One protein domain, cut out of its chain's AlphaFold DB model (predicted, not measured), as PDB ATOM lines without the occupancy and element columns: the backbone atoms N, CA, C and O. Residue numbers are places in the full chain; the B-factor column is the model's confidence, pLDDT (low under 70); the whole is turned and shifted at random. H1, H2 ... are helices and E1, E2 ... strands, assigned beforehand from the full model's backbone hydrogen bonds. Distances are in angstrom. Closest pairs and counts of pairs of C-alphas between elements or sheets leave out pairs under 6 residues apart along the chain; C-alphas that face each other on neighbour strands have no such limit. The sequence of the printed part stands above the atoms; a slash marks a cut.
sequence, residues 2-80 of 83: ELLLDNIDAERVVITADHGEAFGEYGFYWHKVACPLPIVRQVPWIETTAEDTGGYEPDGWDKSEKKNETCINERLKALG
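What this domain is: This is residues 2 to 80 of the 83 residues of an uncharacterized protein of Halorubrum sp. GN11_10-6_MGM (UniProt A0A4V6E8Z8). What shape? There is little regular structure: an antiparallel ribbon, E1 with E2, has H1 at one end, loops and H2 at the other; residues 59 to 80, holding H3, stick out. How large? The 79 printed residues are mixed, under half in named elements. The whole is extended, radius of gyration of the C-alphas 18.0 A, spanning 47 by 32 by 25 A.

Where its parts are: Which strands? E1 is residues 10 to 16, 15.9 A long, beginning at C-alpha 10 (221.569, 209.117, 184.177); E2 is residues 45 to 50. Which helices? H1 is residues 2 to 5, H2 38 to 41 and H3 69 to 78, ending at C-alpha 78 (227.965, 191.767, 164.057).

How they stand to each other: Do strands pair? E1 and E2 are antiparallel, with N 13 and O 48 within hydrogen-bond range, 2.8 A. And helices? H3, apart from E1, has every O i to N i+4 pair within that range.

The domain as a whole: Any cut? The printed part has none; E1 to H2 and E2 to H3 are long links. Low confidence? Residues 61 to 67 have pLDDT under 70.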
ATOM      1  N   GLU A   2     211.508 201.207 190.332       92.19
ATOM      2  CA  GLU A   2     212.221 201.974 191.376       92.19
ATOM      3  C   GLU A   2     213.627 201.430 191.657       92.19
ATOM      4  O   GLU A   2     214.592 202.119 191.382       92.19
ATOM      5  N   LEU A   3     213.761 200.138 191.998       94.19
ATOM      6  CA  LEU A   3     215.076 199.520 192.235       94.19
ATOM      7  C   LEU A   3     216.101 199.756 191.108       94.19
ATOM      8  O   LEU A   3     217.278 199.905 191.389       94.19
ATOM      9  N   LEU A   4     215.684 199.771 189.838       92.50
ATOM     10  CA  LEU A   4     216.608 200.044 188.733       92.50
ATOM     11  C   LEU A   4     216.970 201.533 188.670       92.50
ATOM     12  O   LEU A   4     218.138 201.861 188.510       92.50
ATOM     13  N   LEU A   5     215.969 202.410 188.764       96.62
ATOM     14  CA  LEU A   5     216.142 203.860 188.640       96.62
ATOM     15  C   LEU A   5     216.891 204.477 189.829       96.62
ATOM     16  O   LEU A   5     217.539 205.498 189.649       96.62
ATOM     17  N   ASP A   6     216.846 203.833 190.996       97.06
ATOM     18  CA  ASP A   6     217.558 204.257 192.207       97.06
ATOM     19  C   ASP A   6     219.013 203.748 192.258       97.06
ATOM     20  O   ASP A   6     219.701 203.968 193.254       97.06
ATOM     21  N   ASN A   7     219.466 202.989 191.249       94.94
ATOM     22  CA  ASN A   7     220.797 202.359 191.216       94.94
ATOM     23  C   ASN A   7     221.497 202.519 189.851       94.94
ATOM     24  O   ASN A   7     222.365 201.723 189.491       94.94
ATOM     25  N   ILE A   8     221.101 203.529 189.064       93.38
ATOM     26  CA  ILE A   8     221.820 203.984 187.865       93.38
ATOM     27  C   ILE A   8     221.847 205.516 187.851       93.38
ATOM     28  O   ILE A   8     220.840 206.147 188.153       93.38
ATOM     29  N   ASP A   9     222.969 206.115 187.456       95.88
ATOM     30  CA  ASP A   9     223.092 207.573 187.346       95.88
ATOM     31  C   ASP A   9     222.954 208.011 185.881       95.88
ATOM     32  O   ASP A   9     223.806 207.695 185.043       95.88
ATOM     33  N   ALA A  10     221.840 208.674 185.543       96.88
ATOM     34  CA  ALA A  10     221.569 209.117 184.177       96.88
ATOM     35  C   ALA A  10     220.519 210.239 184.095       96.88
ATOM     36  O   ALA A  10     219.356 210.069 184.469       96.88
ATOM     37  N   GLU A  11     220.885 211.344 183.435       97.44
ATOM     38  CA  GLU A  11     219.963 212.450 183.123       97.44
ATOM     39  C   GLU A  11     218.822 212.041 182.179       97.44
ATOM     40  O   GLU A  11     217.764 212.666 182.178       97.44
ATOM     41  N   ARG A  12     219.023 211.006 181.351       97.25
ATOM     42  CA  ARG A  12     217.991 210.469 180.459       97.25
ATOM     43  C   ARG A  12     218.027 208.951 180.444       97.25
ATOM     44  O   ARG A  12     218.996 208.341 179.999       97.25
ATOM     45  N   VAL A  13     216.908 208.361 180.835       96.94
ATOM     46  CA  VAL A  13     216.634 206.930 180.768       96.94
ATOM     47  C   VAL A  13     215.444 206.707 179.848       96.94
ATOM     48  O   VAL A  13     214.412 207.368 179.964       96.94
ATOM     49  N   VAL A  14     215.591 205.751 178.934       96.88
ATOM     50  CA  VAL A  14     214.499 205.264 178.092       96.88
ATOM     51  C   VAL A  14     214.182 203.832 178.497       96.88
ATOM     52  O   VAL A  14     215.061 202.972 178.479       96.88
ATOM     53  N   ILE A  15     212.920 203.577 178.832       95.94
ATOM     54  CA  ILE A  15     212.401 202.246 179.145       95.94
ATOM     55  C   ILE A  15     211.480 201.818 178.007       95.94
ATOM     56  O   ILE A  15     210.509 202.504 177.679       95.94
ATOM     57  N   THR A  16     211.805 200.677 177.403       97.19
ATOM     58  CA  THR A  16     211.071 200.080 176.284       97.19
ATOM     59  C   THR A  16     210.998 198.562 176.444       97.19
ATOM     60  O   THR A  16     211.636 197.997 177.335       97.19
ATOM     61  N   ALA A  17     210.220 197.907 175.587       96.44
ATOM     62  CA  ALA A  17     210.177 196.454 175.462       96.44
ATOM     63  C   ALA A  17     210.743 196.016 174.104       96.44
ATOM     64  O   ALA A  17     210.758 196.784 173.142       96.44
ATOM     65  N   ASP A  18     211.210 194.777 174.022       95.44
ATOM     66  CA  ASP A  18     211.631 194.141 172.774       95.44
ATOM     67  C   ASP A  18     210.432 193.781 171.884       95.44
ATOM     68  O   ASP A  18     210.502 193.921 170.660       95.44
ATOM     69  N   HIS A  19     209.317 193.374 172.497       97.00
ATOM     70  CA  HIS A  19     208.040 193.132 171.833       97.00
ATOM     71  C   HIS A  19     206.843 193.281 172.791       97.00
ATOM     72  O   HIS A  19     206.985 193.397 174.007       97.00
ATOM     73  N   GLY A  20     205.636 193.294 172.220       96.56
ATOM     74  CA  GLY A  20     204.384 193.077 172.951       96.56
ATOM     75  C   GLY A  20     203.933 191.613 172.880       96.56
ATOM     76  O   GLY A  20     204.633 190.767 172.327       96.56
ATOM     77  N   GLU A  21     202.742 191.303 173.387       97.25
ATOM     78  CA  GLU A  21     202.211 189.934 173.439       97.25
ATOM     79  C   GLU A  21     200.756 189.918 172.952       97.25
ATOM     80  O   GLU A  21     199.962 190.770 173.352       97.25
ATOM     81  N   ALA A  22     200.393 188.965 172.087       97.25
ATOM     82  CA  ALA A  22     198.997 188.746 171.713       97.25
ATOM     83  C   ALA A  22     198.309 187.805 172.715       97.25
ATOM     84  O   ALA A  22     198.880 186.790 173.129       97.25
ATOM     85  N   PHE A  23     197.056 188.099 173.047       97.25
ATOM     86  CA  PHE A  23     196.254 187.378 174.040       97.25
ATOM     87  C   PHE A  23     195.000 186.719 173.447       97.25
ATOM     88  O   PHE A  23     194.119 186.276 174.183       97.25
ATOM     89  N   GLY A  24     194.915 186.625 172.120       96.94
ATOM     90  CA  GLY A  24     193.816 185.983 171.396       96.94
ATOM     91  C   GLY A  24     193.267 186.814 170.239       96.94
ATOM     92  O   GLY A  24     192.335 186.374 169.560       96.94
ATOM     93  N   GLU A  25     193.825 187.999 169.981       96.81
ATOM     94  CA  GLU A  25     193.422 188.880 168.890       96.81
ATOM     95  C   GLU A  25     193.509 188.133 167.560       96.81
ATOM     96  O   GLU A  25     194.570 187.657 167.155       96.81
ATOM     97  N   TYR A  26     192.376 188.005 166.867       94.25
ATOM     98  CA  TYR A  26     192.286 187.259 165.606       94.25
ATOM     99  C   TYR A  26     192.801 185.807 165.704       94.25
ATOM    100  O   TYR A  26     193.243 185.232 164.711       94.25
ATOM    101  N   GLY A  27     192.761 185.210 166.901       94.62
ATOM    102  CA  GLY A  27     193.284 183.869 167.172       94.62
ATOM    103  C   GLY A  27     194.807 183.794 167.330       94.62
ATOM    104  O   GLY A  27     195.345 182.693 167.467       94.62
ATOM    105  N   PHE A  28     195.513 184.927 167.319       95.06
ATOM    106  CA  PHE A  28     196.933 184.975 167.642       95.06
ATOM    107  C   PHE A  28     197.135 184.988 169.151       95.06
ATOM    108  O   PHE A  28     196.506 185.751 169.874       95.06
ATOM    109  N   TYR A  29     198.072 184.159 169.590       96.12
ATOM    110  CA  TYR A  29     198.568 184.124 170.952       96.12
ATOM    111  C   TYR A  29     200.082 184.227 170.910       96.12
ATOM    112  O   TYR A  29     200.717 183.743 169.958       96.12
ATOM    113  N   TRP A  30     200.623 184.786 171.979       95.62
ATOM    114  CA  TRP A  30     202.043 184.980 172.199       95.62
ATOM    115  C   TRP A  30     202.678 186.011 171.245       95.62
ATOM    116  O   TRP A  30     201.983 186.796 170.597       95.62
ATOM    117  N   HIS A  31     204.002 185.992 171.113       96.06
ATOM    118  CA  HIS A  31     204.787 186.833 170.202       96.06
ATOM    119  C   HIS A  31     205.406 186.016 169.050       96.06
ATOM    120  O   HIS A  31     206.622 185.923 168.888       96.06
ATOM    121  N   LYS A  32     204.578 185.371 168.213       92.38
ATOM    122  CA  LYS A  32     205.098 184.542 167.103       92.38
ATOM    123  C   LYS A  32     206.072 185.321 166.205       92.38
ATOM    124  O   LYS A  32     205.823 186.477 165.860       92.38
ATOM    125  N   VAL A  33     207.138 184.653 165.755       91.81
ATOM    126  CA  VAL A  33     208.096 185.224 164.795       91.81
ATOM    127  C   VAL A  33     207.351 185.737 163.563       91.81
ATOM    128  O   VAL A  33     206.465 185.064 163.037       91.81
ATOM    129  N   ALA A  34     207.717 186.942 163.119       89.75
ATOM    130  CA  ALA A  34     207.081 187.650 162.007       89.75
ATOM    131  C   ALA A  34     205.574 187.937 162.196       89.75
ATOM    132  O   ALA A  34     204.854 188.106 161.210       89.75
ATOM    133  N   CYS A  35     205.085 188.032 163.440       92.62
ATOM    134  CA  CYS A  35     203.706 188.435 163.711       92.62
ATOM    135  C   CYS A  35     203.408 189.817 163.090       92.62
ATOM    136  O   CYS A  35     204.139 190.780 163.350       92.62
ATOM    137  N   PRO A  36     202.350 189.949 162.266       92.25
ATOM    138  CA  PRO A  36     201.998 191.221 161.643       92.25
ATOM    139  C   PRO A  36     201.179 192.125 162.570       92.25
ATOM    140  O   PRO A  36     200.971 193.293 162.244       92.25
ATOM    141  N   LEU A  37     200.683 191.604 163.698       96.75
ATOM    142  CA  LEU A  37     199.773 192.347 164.559       96.75
ATOM    143  C   LEU A  37     200.504 193.489 165.275       96.75
ATOM    144  O   LEU A  37     201.536 193.248 165.909       96.75
ATOM    145  N   PRO A  38     199.954 194.717 165.248       96.62
ATOM    146  CA  PRO A  38     200.533 195.848 165.960       96.62
ATOM    147  C   PRO A  38     200.745 195.586 167.450       96.62
ATOM    148  O   PRO A  38     201.754 196.026 167.977       96.62
ATOM    149  N   ILE A  39     199.872 194.814 168.106       96.00
ATOM    150  CA  ILE A  39     199.973 194.528 169.548       96.00
ATOM    151  C   ILE A  39     201.249 193.771 169.949       96.00
ATOM    152  O   ILE A  39     201.672 193.859 171.092       96.00
ATOM    153  N   VAL A  40     201.895 193.072 169.008       97.12
ATOM    154  CA  VAL A  40     203.192 192.405 169.232       97.12
ATOM    155  C   VAL A  40     204.370 193.323 168.878       97.12
ATOM    156  O   VAL A  40     205.484 193.113 169.339       97.12
ATOM    157  N   ARG A  41     204.151 194.355 168.054       94.81
ATOM    158  CA  ARG A  41     205.219 195.179 167.456       94.81
ATOM    159  C   ARG A  41     205.320 196.587 168.037       94.81
ATOM    160  O   ARG A  41     206.373 197.205 167.942       94.81
ATOM    161  N   GLN A  42     204.218 197.129 168.538       96.25
ATOM    162  CA  GLN A  42     204.161 198.445 169.158       96.25
ATOM    163  C   GLN A  42     204.434 198.274 170.646       96.25
ATOM    164  O   GLN A  42     203.667 197.632 171.357       96.25
ATOM    165  N   VAL A  43     205.544 198.848 171.090       97.38
ATOM    166  CA  VAL A  43     206.038 198.755 172.463       97.38
ATOM    167  C   VAL A  43     205.991 200.130 173.124       97.38
ATOM    168  O   VAL A  43     206.048 201.146 172.423       97.38
ATOM    169  N   PRO A  44     205.857 200.195 174.458       96.50
ATOM    170  CA  PRO A  44     205.941 201.462 175.167       96.50
ATOM    171  C   PRO A  44     207.324 202.093 174.976       96.50
ATOM    172  O   PRO A  44     208.333 201.399 174.948       96.50
ATOM    173  N   TRP A  45     207.358 203.420 174.901       97.31
ATOM    174  CA  TRP A  45     208.576 204.221 174.967       97.31
ATOM    175  C   TRP A  45     208.389 205.242 176.081       97.31
ATOM    176  O   TRP A  45     207.615 206.189 175.937       97.31
ATOM    177  N   ILE A  46     209.039 205.006 177.217       97.38
ATOM    178  CA  ILE A  46     208.898 205.838 178.411       97.38
ATOM    179  C   ILE A  46     210.225 206.541 178.655       97.38
ATOM    180  O   ILE A  46     211.250 205.887 178.835       97.38
ATOM    181  N   GLU A  47     210.196 207.869 178.670       98.00
ATOM    182  CA  GLU A  47     211.353 208.697 179.007       98.00
ATOM    183  C   GLU A  47     211.262 209.142 180.466       98.00
ATOM    184  O   GLU A  47     210.205 209.579 180.923       98.00
ATOM    185  N   THR A  48     212.365 209.014 181.196       97.44
ATOM    186  CA  THR A  48     212.488 209.383 182.612       97.44
ATOM    187  C   THR A  48     213.944 209.734 182.940       97.44
ATOM    188  O   THR A  48     214.805 209.713 182.062       97.44
ATOM    189  N   THR A  49     214.228 210.054 184.198       97.81
ATOM    190  CA  THR A  49     215.578 210.230 184.756       97.81
ATOM    191  C   THR A  49     215.859 209.157 185.812       97.81
ATOM    192  O   THR A  49     214.933 208.450 186.227       97.81
ATOM    193  N   ALA A  50     217.116 209.033 186.237       97.75
ATOM    194  CA  ALA A  50     217.547 208.128 187.299       97.75
ATOM    195  C   ALA A  50     218.710 208.734 188.099       97.75
ATOM    196  O   ALA A  50     219.480 209.527 187.555       97.75
ATOM    197  N   GLU A  51     218.814 208.359 189.371       97.75
ATOM    198  CA  GLU A  51     219.875 208.779 190.288       97.75
ATOM    199  C   GLU A  51     220.350 207.547 191.064       97.75
ATOM    200  O   GLU A  51     219.546 206.845 191.679       97.75
ATOM    201  N   ASP A  52     221.656 207.276 191.045       96.31
ATOM    202  CA  ASP A  52     222.228 206.180 191.826       96.31
ATOM    203  C   ASP A  52     222.330 206.577 193.304       96.31
ATOM    204  O   ASP A  52     223.150 207.403 193.708       96.31
ATOM    205  N   THR A  53     221.491 205.956 194.126       96.44
ATOM    206  CA  THR A  53     221.442 206.160 195.576       96.44
ATOM    207  C   THR A  53     222.427 205.270 196.341       96.44
ATOM    208  O   THR A  53     222.589 205.440 197.553       96.44
ATOM    209  N   GLY A  54     223.068 204.301 195.675       93.50
ATOM    210  CA  GLY A  54     223.922 203.293 196.306       93.50
ATOM    211  C   GLY A  54     223.167 202.319 197.222       93.50
ATOM    212  O   GLY A  54     223.771 201.712 198.109       93.50
ATOM    213  N   GLY A  55     221.844 202.201 197.062       92.50
ATOM    214  CA  GLY A  55     220.967 201.426 197.946       92.50
ATOM    215  C   GLY A  55     220.945 199.919 197.677       92.50
ATOM    216  O   GLY A  55     220.483 199.156 198.531       92.50
ATOM    217  N   TYR A  56     221.425 199.474 196.514       91.12
ATOM    218  CA  TYR A  56     221.416 198.073 196.110       91.12
ATOM    219  C   TYR A  56     222.621 197.714 195.237       91.12
ATOM    220  O   TYR A  56     222.841 198.281 194.173       91.12
ATOM    221  N   GLU A  57     223.354 196.687 195.656       87.06
ATOM    222  CA  GLU A  57     224.399 196.059 194.854       87.06
ATOM    223  C   GLU A  57     223.904 194.669 194.415       87.06
ATOM    224  O   GLU A  57     223.584 193.844 195.275       87.06
ATOM    225  N   PRO A  58     223.801 194.382 193.104       84.94
ATOM    226  CA  PRO A  58     223.362 193.076 192.631       84.94
ATOM    227  C   PRO A  58     224.332 191.951 193.025       84.94
ATOM    228  O   PRO A  58     225.498 191.939 192.624       84.94
ATOM    229  N   ASP A  59     223.824 190.949 193.738       83.81
ATOM    230  CA  ASP A  59     224.571 189.732 194.059       83.81
ATOM    231  C   ASP A  59     224.590 188.733 192.887       83.81
ATOM    232  O   ASP A  59     223.669 188.662 192.071       83.81
ATOM    233  N   GLY A  60     225.635 187.901 192.817       74.56
ATOM    234  CA  GLY A  60     225.699 186.766 191.883       74.56
ATOM    235  C   GLY A  60     226.136 187.103 190.454       74.56
ATOM    236  O   GLY A  60     226.151 186.214 189.603       74.56
ATOM    237  N   TRP A  61     226.532 188.349 190.185       66.38
ATOM    238  CA  TRP A  61     227.187 188.717 188.933       66.38
ATOM    239  C   TRP A  61     228.705 188.581 189.066       66.38
ATOM    240  O   TRP A  61     229.325 189.224 189.918       66.38
ATOM    241  N   ASP A  62     229.325 187.758 188.220       69.12
ATOM    242  CA  ASP A  62     230.779 187.645 188.187       69.12
ATOM    243  C   ASP A  62     231.393 188.923 187.590       69.12
ATOM    244  O   ASP A  62     231.524 189.087 186.378       69.12
ATOM    245  N   LYS A  63     231.785 189.853 188.467       63.25
ATOM    246  CA  LYS A  63     232.509 191.082 188.098       63.25
ATOM    247  C   LYS A  63     233.924 190.799 187.568       63.25
ATOM    248  O   LYS A  63     234.586 191.717 187.086       63.25
ATOM    249  N   SER A  64     234.411 189.558 187.675       60.91
ATOM    250  CA  SER A  64     235.734 189.142 187.207       60.91
ATOM    251  C   SER A  64     235.755 188.680 185.749       60.91
ATOM    252  O   SER A  64     236.846 188.600 185.173       60.91
ATOM    253  N   GLU A  65     234.588 188.485 185.110       58.41
ATOM    254  CA  GLU A  65     234.496 188.382 183.652       58.41
ATOM    255  C   GLU A  65     234.896 189.727 183.030       58.41
ATOM    256  O   GLU A  65     234.073 190.560 182.645       58.41
ATOM    257  N   LYS A  66     236.206 189.938 182.885       57.00
ATOM    258  CA  LYS A  66     236.763 190.904 181.946       57.00
ATOM    259  C   LYS A  66     236.388 190.425 180.552       57.00
ATOM    260  O   LYS A  66     237.176 189.758 179.882       57.00
ATOM    261  N   LYS A  67     235.165 190.729 180.117       59.72
ATOM    262  CA  LYS A  67     234.787 190.577 178.718       59.72
ATOM    263  C   LYS A  67     235.782 191.403 177.924       59.72
ATOM    264  O   LYS A  67     235.863 192.615 178.085       59.72
ATOM    265  N   ASN A  68     236.606 190.704 177.153       73.50
ATOM    266  CA  ASN A  68     237.623 191.317 176.322       73.50
ATOM    267  C   ASN A  68     236.933 192.373 175.446       73.50
ATOM    268  O   ASN A  68     235.984 192.033 174.736       73.50
ATOM    269  N   GLU A  69     237.378 193.629 175.510       76.00
ATOM    270  CA  GLU A  69     236.824 194.731 174.710       76.00
ATOM    271  C   GLU A  69     236.745 194.367 173.224       76.00
ATOM    272  O   GLU A  69     235.785 194.728 172.547       76.00
ATOM    273  N   THR A  70     237.691 193.567 172.723       78.00
ATOM    274  CA  THR A  70     237.667 193.030 171.358       78.00
ATOM    275  C   THR A  70     236.432 192.163 171.105       78.00
ATOM    276  O   THR A  70     235.756 192.347 170.100       78.00
ATOM    277  N   CYS A  71     236.074 191.274 172.037       81.69
ATOM    278  CA  CYS A  71     234.889 190.416 171.922       81.69
ATOM    279  C   CYS A  71     233.586 191.233 171.972       81.69
ATOM    280  O   CYS A  71     232.639 190.940 171.240       81.69
ATOM    281  N   ILE A  72     233.541 192.282 172.801       84.62
ATOM    282  CA  ILE A  72     232.398 193.204 172.854       84.62
ATOM    283  C   ILE A  72     232.262 193.938 171.516       84.62
ATOM    284  O   ILE A  72     231.183 193.927 170.927       84.62
ATOM    285  N   ASN A  73     233.350 194.515 171.005       88.06
ATOM    286  CA  ASN A  73     233.346 195.262 169.749       88.06
ATOM    287  C   ASN A  73     232.980 194.385 168.546       88.06
ATOM    288  O   ASN A  73     232.162 194.791 167.728       88.06
ATOM    289  N   GLU A  74     233.512 193.164 168.449       90.38
ATOM    290  CA  GLU A  74     233.135 192.214 167.393       90.38
ATOM    291  C   GLU A  74     231.643 191.870 167.444       90.38
ATOM    292  O   GLU A  74     230.969 191.862 166.410       90.38
ATOM    293  N   ARG A  75     231.097 191.642 168.645       86.81
ATOM    294  CA  ARG A  75     229.668 191.365 168.823       86.81
ATOM    295  C   ARG A  75     228.805 192.570 168.450       86.81
ATOM    296  O   ARG A  75     227.779 192.391 167.798       86.81
ATOM    297  N   LEU A  76     229.208 193.781 168.832       89.88
ATOM    298  CA  LEU A  76     228.494 195.008 168.473       89.88
ATOM    299  C   LEU A  76     228.523 195.259 166.962       89.88
ATOM    300  O   LEU A  76     227.479 195.577 166.396       89.88
ATOM    301  N   LYS A  77     229.658 195.025 166.289       92.62
ATOM    302  CA  LYS A  77     229.759 195.078 164.820       92.62
ATOM    303  C   LYS A  77     228.838 194.068 164.144       92.62
ATOM    304  O   LYS A  77     228.092 194.430 163.241       92.62
ATOM    305  N   ALA A  78     228.831 192.814 164.606       90.75
ATOM    306  CA  ALA A  78     227.965 191.767 164.057       90.75
ATOM    307  C   ALA A  78     226.467 192.092 164.195       90.75
ATOM    308  O   ALA A  78     225.660 191.666 163.372       90.75
ATOM    309  N   LEU A  79     226.102 192.855 165.227       87.44
ATOM    310  CA  LEU A  79     224.743 193.338 165.466       87.44
ATOM    311  C   LEU A  79     224.432 194.675 164.765       87.44
ATOM    312  O   LEU A  79     223.283 195.108 164.796       87.44
ATOM    313  N   GLY A  80     225.420 195.323 164.139       87.88
ATOM    314  CA  GLY A  80     225.258 196.608 163.452       87.88
ATOM    315  C   GLY A  80     225.258 197.839 164.367       87.88
ATOM    316  O   GLY A  80     224.820 198.902 163.942       87.88
TER     317      GLY A  80